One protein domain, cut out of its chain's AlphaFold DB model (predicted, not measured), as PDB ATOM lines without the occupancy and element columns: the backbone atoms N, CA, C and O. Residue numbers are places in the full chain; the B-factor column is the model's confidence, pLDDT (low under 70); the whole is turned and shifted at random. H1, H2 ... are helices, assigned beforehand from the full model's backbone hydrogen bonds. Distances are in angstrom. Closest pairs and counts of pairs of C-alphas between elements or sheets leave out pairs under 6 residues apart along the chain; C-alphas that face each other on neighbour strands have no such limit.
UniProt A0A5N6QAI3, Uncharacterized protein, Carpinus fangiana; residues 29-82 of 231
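This is residues 29 to 82 of the 231 residues of an uncharacterized protein of Carpinus fangiana (UniProt A0A5N6QAI3). Two long helices, H1 and H3, run side by side in opposite directions as a loose U, and the short helix H2 lies in the turn that joins them at one end. The two long helices make the length of the domain; they are near each other, but no helix touches another. The printed part has 54 residues with three named helices, in the order H1, H2, H3, and no named strand; the class is all helix. The whole is loose, with a radius of gyration of the C-alphas of 12.6 A, and elongated, with spans of 35 by 19 by 14 A.

H1, residues 29 to 48, is the longest helix. H3, residues 61 to 78, is close to it but not clearly touching: their closest C-alphas, those of Ser 44 and Phe 66, are 8.0 A apart. Their lines stand at a shallow tilt of 13 degrees and run opposite ways, with 12.5 A from centre to centre. H2, residues 54 to 57, is close to H3 but not clearly touching, and their closest C-alphas, those of Leu 57 and Phe 63, are 6.4 A apart. H1 and H2 are apart. Every O i to N i+4 pair is within hydrogen-bond range in H1 and H3, while H2 is too short for such a pair.

H1 has 20 residues and measures 27.9 A from C-alpha 29 at (18.022, 40.685, -22.203) to C-alpha 48 at (-5.791, 44.508, -8.263). H2 has 4 residues, Leu 54 to Leu 57. H3 has 18 residues and measures 25.6 A, ending with C-alpha 78 at (9.512, 47.388, -28.631).

The two C-alphas farthest apart, those of Asp 51 and Gly 80, are 36.4 A apart. The printed part has no cut, and the links H1 to H2 and H2 to H3 are tight. The mean pLDDT of the printed part is 70.0; residues 29 to 37, 40, 43 to 59 and 80 to 82 are under 70.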
ATOM      1  N   MET A  29      18.867  39.552 -22.616       57.00
ATOM      2  CA  MET A  29      18.022  40.685 -22.203       57.00
ATOM      3  C   MET A  29      16.531  40.439 -22.491       57.00
ATOM      4  O   MET A  29      15.680  40.886 -21.727       57.00
ATOM      5  N   SER A  30      16.211  39.691 -23.554       60.16
ATOM      6  CA  SER A  30      14.829  39.350 -23.921       60.16
ATOM      7  C   SER A  30      14.164  38.421 -22.899       60.16
ATOM      8  O   SER A  30      13.006  38.643 -22.548       60.16
ATOM      9  N   PHE A  31      14.896  37.443 -22.354       58.50
ATOM     10  CA  PHE A  31      14.374  36.583 -21.289       58.50
ATOM     11  C   PHE A  31      14.104  37.378 -20.014       58.50
ATOM     12  O   PHE A  31      13.056  37.197 -19.404       58.50
ATOM     13  N   PHE A  32      14.997  38.296 -19.636       57.97
ATOM     14  CA  PHE A  32      14.784  39.119 -18.444       57.97
ATOM     15  C   PHE A  32      13.613  40.100 -18.619       57.97
ATOM     16  O   PHE A  32      12.821  40.263 -17.697       57.97
ATOM     17  N   ALA A  33      13.433  40.684 -19.808       64.56
ATOM     18  CA  ALA A  33      12.262  41.506 -20.124       64.56
ATOM     19  C   ALA A  33      10.952  40.698 -20.070       64.56
ATOM     20  O   ALA A  33       9.976  41.157 -19.479       64.56
ATOM     21  N   PHE A  34      10.935  39.476 -20.614       63.88
ATOM     22  CA  PHE A  34       9.775  38.583 -20.535       63.88
ATOM     23  C   PHE A  34       9.472  38.141 -19.096       63.88
ATOM     24  O   PHE A  34       8.313  38.140 -18.695       63.88
ATOM     25  N   LEU A  35      10.498  37.818 -18.301       69.25
ATOM     26  CA  LEU A  35      10.351  37.436 -16.892       69.25
ATOM     27  C   LEU A  35       9.877  38.605 -16.021       69.25
ATOM     28  O   LEU A  35       8.994  38.420 -15.194       69.25
ATOM     29  N   LEU A  36      10.417  39.812 -16.209       65.50
ATOM     30  CA  LEU A  36       9.945  41.004 -15.499       65.50
ATOM     31  C   LEU A  36       8.525  41.391 -15.926       65.50
ATOM     32  O   LEU A  36       7.728  41.770 -15.075       65.50
ATOM     33  N   SER A  37       8.192  41.252 -17.212       69.56
ATOM     34  CA  SER A  37       6.830  41.450 -17.716       69.56
ATOM     35  C   SER A  37       5.863  40.424 -17.121       69.56
ATOM     36  O   SER A  37       4.817  40.808 -16.608       69.56
ATOM     37  N   SER A  38       6.224  39.135 -17.074       73.69
ATOM     38  CA  SER A  38       5.376  38.104 -16.464       73.69
ATOM     39  C   SER A  38       5.206  38.307 -14.957       73.69
ATOM     40  O   SER A  38       4.090  38.168 -14.464       73.69
ATOM     41  N   ILE A  39       6.257  38.728 -14.241       72.75
ATOM     42  CA  ILE A  39       6.179  39.127 -12.828       72.75
ATOM     43  C   ILE A  39       5.288  40.361 -12.648       72.75
ATOM     44  O   ILE A  39       4.458  40.373 -11.747       72.75
ATOM     45  N   PHE A  40       5.405  41.381 -13.500       68.81
ATOM     46  CA  PHE A  40       4.612  42.607 -13.391       68.81
ATOM     47  C   PHE A  40       3.138  42.373 -13.736       68.81
ATOM     48  O   PHE A  40       2.263  42.891 -13.049       68.81
ATOM     49  N   ILE A  41       2.851  41.551 -14.747       72.69
ATOM     50  CA  ILE A  41       1.494  41.120 -15.104       72.69
ATOM     51  C   ILE A  41       0.904  40.269 -13.974       72.69
ATOM     52  O   ILE A  41      -0.218  40.527 -13.553       72.69
ATOM     53  N   TYR A  42       1.664  39.314 -13.427       75.75
ATOM     54  CA  TYR A  42       1.227  38.491 -12.294       75.75
ATOM     55  C   TYR A  42       0.948  39.335 -11.044       75.75
ATOM     56  O   TYR A  42      -0.114  39.199 -10.448       75.75
ATOM     57  N   ILE A  43       1.853  40.251 -10.684       65.31
ATOM     58  CA  ILE A  43       1.668  41.177  -9.558       65.31
ATOM     59  C   ILE A  43       0.513  42.138  -9.832       65.31
ATOM     60  O   ILE A  43      -0.233  42.415  -8.909       65.31
ATOM     61  N   SER A  44       0.305  42.612 -11.062       65.25
ATOM     62  CA  SER A  44      -0.864  43.442 -11.392       65.25
ATOM     63  C   SER A  44      -2.160  42.656 -11.189       65.25
ATOM     64  O   SER A  44      -3.082  43.149 -10.550       65.25
ATOM     65  N   ILE A  45      -2.220  41.408 -11.663       67.25
ATOM     66  CA  ILE A  45      -3.377  40.530 -11.453       67.25
ATOM     67  C   ILE A  45      -3.601  40.278  -9.952       67.25
ATOM     68  O   ILE A  45      -4.734  40.368  -9.505       67.25
ATOM     69  N   PHE A  46      -2.554  40.039  -9.160       62.12
ATOM     70  CA  PHE A  46      -2.700  39.813  -7.716       62.12
ATOM     71  C   PHE A  46      -3.094  41.096  -6.956       62.12
ATOM     72  O   PHE A  46      -4.077  41.112  -6.232       62.12
ATOM     73  N   TYR A  47      -2.382  42.201  -7.186       63.53
ATOM     74  CA  TYR A  47      -2.530  43.480  -6.475       63.53
ATOM     75  C   TYR A  47      -3.844  44.220  -6.774       63.53
ATOM     76  O   TYR A  47      -4.273  45.063  -5.992       63.53
ATOM     77  N   ILE A  48      -4.473  43.949  -7.922       56.84
ATOM     78  CA  ILE A  48      -5.791  44.508  -8.263       56.84
ATOM     79  C   ILE A  48      -6.919  43.552  -7.823       56.84
ATOM     80  O   ILE A  48      -8.053  43.997  -7.634       56.84
ATOM     81  N   PHE A  49      -6.634  42.253  -7.664       58.00
ATOM     82  CA  PHE A  49      -7.639  41.209  -7.466       58.00
ATOM     83  C   PHE A  49      -7.225  40.198  -6.384       58.00
ATOM     84  O   PHE A  49      -7.113  39.005  -6.663       58.00
ATOM     85  N   ASP A  50      -7.088  40.659  -5.136       56.16
ATOM     86  CA  ASP A  50      -6.898  39.768  -3.978       56.16
ATOM     87  C   ASP A  50      -8.072  38.767  -3.790       56.16
ATOM     88  O   ASP A  50      -7.864  37.696  -3.229       56.16
ATOM     89  N   ASP A  51      -9.279  39.061  -4.314       56.53
ATOM     90  CA  ASP A  51     -10.503  38.259  -4.084       56.53
ATOM     91  C   ASP A  51     -11.404  37.992  -5.321       56.53
ATOM     92  O   ASP A  51     -12.503  37.445  -5.181       56.53
ATOM     93  N   LEU A  52     -11.014  38.367  -6.552       53.72
ATOM     94  CA  LEU A  52     -11.948  38.357  -7.701       53.72
ATOM     95  C   LEU A  52     -11.716  37.243  -8.735       53.72
ATOM     96  O   LEU A  52     -10.647  37.101  -9.323       53.72
ATOM     97  N   SER A  53     -12.783  36.492  -9.025       57.75
ATOM     98  CA  SER A  53     -12.781  35.403 -10.009       57.75
ATOM     99  C   SER A  53     -12.416  35.884 -11.420       57.75
ATOM    100  O   SER A  53     -12.855  36.948 -11.874       57.75
ATOM    101  N   LEU A  54     -11.665  35.056 -12.155       56.81
ATOM    102  CA  LEU A  54     -11.131  35.366 -13.489       56.81
ATOM    103  C   LEU A  54     -12.214  35.779 -14.509       56.81
ATOM    104  O   LEU A  54     -11.925  36.501 -15.457       56.81
ATOM    105  N   SER A  55     -13.465  35.347 -14.314       55.88
ATOM    106  CA  SER A  55     -14.611  35.656 -15.181       55.88
ATOM    107  C   SER A  55     -15.197  37.059 -14.979       55.88
ATOM    108  O   SER A  55     -15.641  37.681 -15.942       55.88
ATOM    109  N   THR A  56     -15.188  37.593 -13.755       59.91
ATOM    110  CA  THR A  56     -15.554  38.998 -13.489       59.91
ATOM    111  C   THR A  56     -14.449  39.954 -13.928       59.91
ATOM    112  O   THR A  56     -14.726  41.058 -14.388       59.91
ATOM    113  N   LEU A  57     -13.202  39.488 -13.860       62.66
ATOM    114  CA  LEU A  57     -11.972  40.216 -14.160       62.66
ATOM    115  C   LEU A  57     -12.006  40.870 -15.561       62.66
ATOM    116  O   LEU A  57     -11.895  42.094 -15.666       62.66
ATOM    117  N   PHE A  58     -12.312  40.089 -16.608       65.31
ATOM    118  CA  PHE A  58     -12.452  40.554 -18.003       65.31
ATOM    119  C   PHE A  58     -13.611  41.531 -18.262       65.31
ATOM    120  O   PHE A  58     -13.662  42.125 -19.337       65.31
ATOM    121  N   ASN A  59     -14.532  41.714 -17.315       68.69
ATOM    122  CA  ASN A  59     -15.669  42.626 -17.455       68.69
ATOM    123  C   ASN A  59     -15.471  43.951 -16.699       68.69
ATOM    124  O   ASN A  59     -16.301  44.848 -16.810       68.69
ATOM    125  N   THR A  60     -14.373  44.113 -15.949       77.56
ATOM    126  CA  THR A  60     -14.094  45.375 -15.246       77.56
ATOM    127  C   THR A  60     -13.387  46.388 -16.148       77.56
ATOM    128  O   THR A  60     -12.380  46.089 -16.792       77.56
ATOM    129  N   THR A  61     -13.855  47.637 -16.129       80.12
ATOM    130  CA  THR A  61     -13.179  48.776 -16.781       80.12
ATOM    131  C   THR A  61     -11.754  48.972 -16.251       80.12
ATOM    132  O   THR A  61     -10.842  49.278 -17.017       80.12
ATOM    133  N   LYS A  62     -11.544  48.710 -14.952       76.81
ATOM    134  CA  LYS A  62     -10.230  48.723 -14.292       76.81
ATOM    135  C   LYS A  62      -9.262  47.730 -14.946       76.81
ATOM    136  O   LYS A  62      -8.164  48.137 -15.313       76.81
ATOM    137  N   PHE A  63      -9.655  46.470 -15.166       76.94
ATOM    138  CA  PHE A  63      -8.799  45.488 -15.844       76.94
ATOM    139  C   PHE A  63      -8.382  45.950 -17.242       76.94
ATOM    140  O   PHE A  63      -7.190  45.977 -17.544       76.94
ATOM    141  N   TRP A  64      -9.340  46.376 -18.072       84.50
ATOM    142  CA  TRP A  64      -9.038  46.865 -19.418       84.50
ATOM    143  C   TRP A  64      -8.111  48.083 -19.398       84.50
ATOM    144  O   TRP A  64      -7.163  48.120 -20.175       84.50
ATOM    145  N   PHE A  65      -8.293  49.017 -18.461       84.00
ATOM    146  CA  PHE A  65      -7.380  50.146 -18.261       84.00
ATOM    147  C   PHE A  65      -5.941  49.691 -17.952       84.00
ATOM    148  O   PHE A  65      -4.995  50.177 -18.577       84.00
ATOM    149  N   PHE A  66      -5.751  48.722 -17.050       79.62
ATOM    150  CA  PHE A  66      -4.420  48.175 -16.751       79.62
ATOM    151  C   PHE A  66      -3.807  47.412 -17.935       79.62
ATOM    152  O   PHE A  66      -2.619  47.590 -18.221       79.62
ATOM    153  N   ILE A  67      -4.598  46.623 -18.670       81.56
ATOM    154  CA  ILE A  67      -4.145  45.926 -19.883       81.56
ATOM    155  C   ILE A  67      -3.751  46.923 -20.980       81.56
ATOM    156  O   ILE A  67      -2.669  46.790 -21.550       81.56
ATOM    157  N   SER A  68      -4.556  47.956 -21.239       84.88
ATOM    158  CA  SER A  68      -4.239  49.006 -22.217       84.88
ATOM    159  C   SER A  68      -2.966  49.768 -21.851       84.88
ATOM    160  O   SER A  68      -2.095  49.936 -22.704       84.88
ATOM    161  N   ASN A  69      -2.802  50.169 -20.587       80.94
ATOM    162  CA  ASN A  69      -1.592  50.862 -20.130       80.94
ATOM    163  C   ASN A  69      -0.341  49.971 -20.231       80.94
ATOM    164  O   ASN A  69       0.727  50.446 -20.619       80.94
ATOM    165  N   THR A  70      -0.477  48.671 -19.948       81.75
ATOM    166  CA  THR A  70       0.612  47.692 -20.100       81.75
ATOM    167  C   THR A  70       0.970  47.477 -21.573       81.75
ATOM    168  O   THR A  70       2.148  47.464 -21.925       81.75
ATOM    169  N   LEU A  71      -0.028  47.382 -22.460       86.31
ATOM    170  CA  LEU A  71       0.178  47.248 -23.903       86.31
ATOM    171  C   LEU A  71       0.897  48.471 -24.493       86.31
ATOM    172  O   LEU A  71       1.821  48.308 -25.287       86.31
ATOM    173  N   ILE A  72       0.532  49.687 -24.070       87.56
ATOM    174  CA  ILE A  72       1.224  50.925 -24.466       87.56
ATOM    175  C   ILE A  72       2.697  50.888 -24.034       87.56
ATOM    176  O   ILE A  72       3.566  51.283 -24.810       87.56
ATOM    177  N   LEU A  73       2.994  50.385 -22.831       82.19
ATOM    178  CA  LEU A  73       4.368  50.272 -22.332       82.19
ATOM    179  C   LEU A  73       5.193  49.236 -23.115       82.19
ATOM    180  O   LEU A  73       6.353  49.506 -23.425       82.19
ATOM    181  N   ILE A  74       4.594  48.096 -23.483       81.88
ATOM    182  CA  ILE A  74       5.219  47.080 -24.349       81.88
ATOM    183  C   ILE A  74       5.519  47.678 -25.727       81.88
ATOM    184  O   ILE A  74       6.659  47.622 -26.179       81.88
ATOM    185  N   ILE A  75       4.540  48.336 -26.358       84.44
ATOM    186  CA  ILE A  75       4.724  48.999 -27.658       84.44
ATOM    187  C   ILE A  75       5.830  50.062 -27.569       84.44
ATOM    188  O   ILE A  75       6.691  50.115 -28.443       84.44
ATOM    189  N   ALA A  76       5.867  50.877 -26.512       85.00
ATOM    190  CA  ALA A  76       6.919  51.875 -26.318       85.00
ATOM    191  C   ALA A  76       8.316  51.245 -26.138       85.00
ATOM    192  O   ALA A  76       9.302  51.780 -26.650       85.00
ATOM    193  N   ALA A  77       8.416  50.107 -25.446       77.31
ATOM    194  CA  ALA A  77       9.664  49.361 -25.305       77.31
ATOM    195  C   ALA A  77      10.122  48.747 -26.642       77.31
ATOM    196  O   ALA A  77      11.272  48.950 -27.033       77.31
ATOM    197  N   ASP A  78       9.220  48.083 -27.369       76.69
ATOM    198  CA  ASP A  78       9.512  47.388 -28.631       76.69
ATOM    199  C   ASP A  78       9.814  48.354 -29.789       76.69
ATOM    200  O   ASP A  78      10.713  48.097 -30.591       76.69
ATOM    201  N   TYR A  79       9.146  49.514 -29.845       78.56
ATOM    202  CA  TYR A  79       9.498  50.607 -30.768       78.56
ATOM    203  C   TYR A  79      10.793  51.339 -30.377       78.56
ATOM    204  O   TYR A  79      11.216  52.263 -31.075       78.56
ATOM    205  N   GLY A  80      11.438  50.956 -29.273       69.94
ATOM    206  CA  GLY A  80      12.708  51.534 -28.854       69.94
ATOM    207  C   GLY A  80      12.598  52.956 -28.305       69.94
ATOM    208  O   GLY A  80      13.602  53.665 -28.300       69.94
ATOM    209  N   ALA A  81      11.440  53.381 -27.781       66.50
ATOM    210  CA  ALA A  81      11.309  54.677 -27.099       66.50
ATOM    211  C   ALA A  81      12.207  54.774 -25.846       66.50
ATOM    212  O   ALA A  81      12.589  55.866 -25.433       66.50
ATOM    213  N   PHE A  82      12.592  53.621 -25.284       54.91
ATOM    214  CA  PHE A  82      13.586  53.484 -24.214       54.91
ATOM    215  C   PHE A  82      14.946  52.962 -24.706       54.91
ATOM    216  O   PHE A  82      15.802  52.598 -23.896       54.91
TER     217      PHE A  82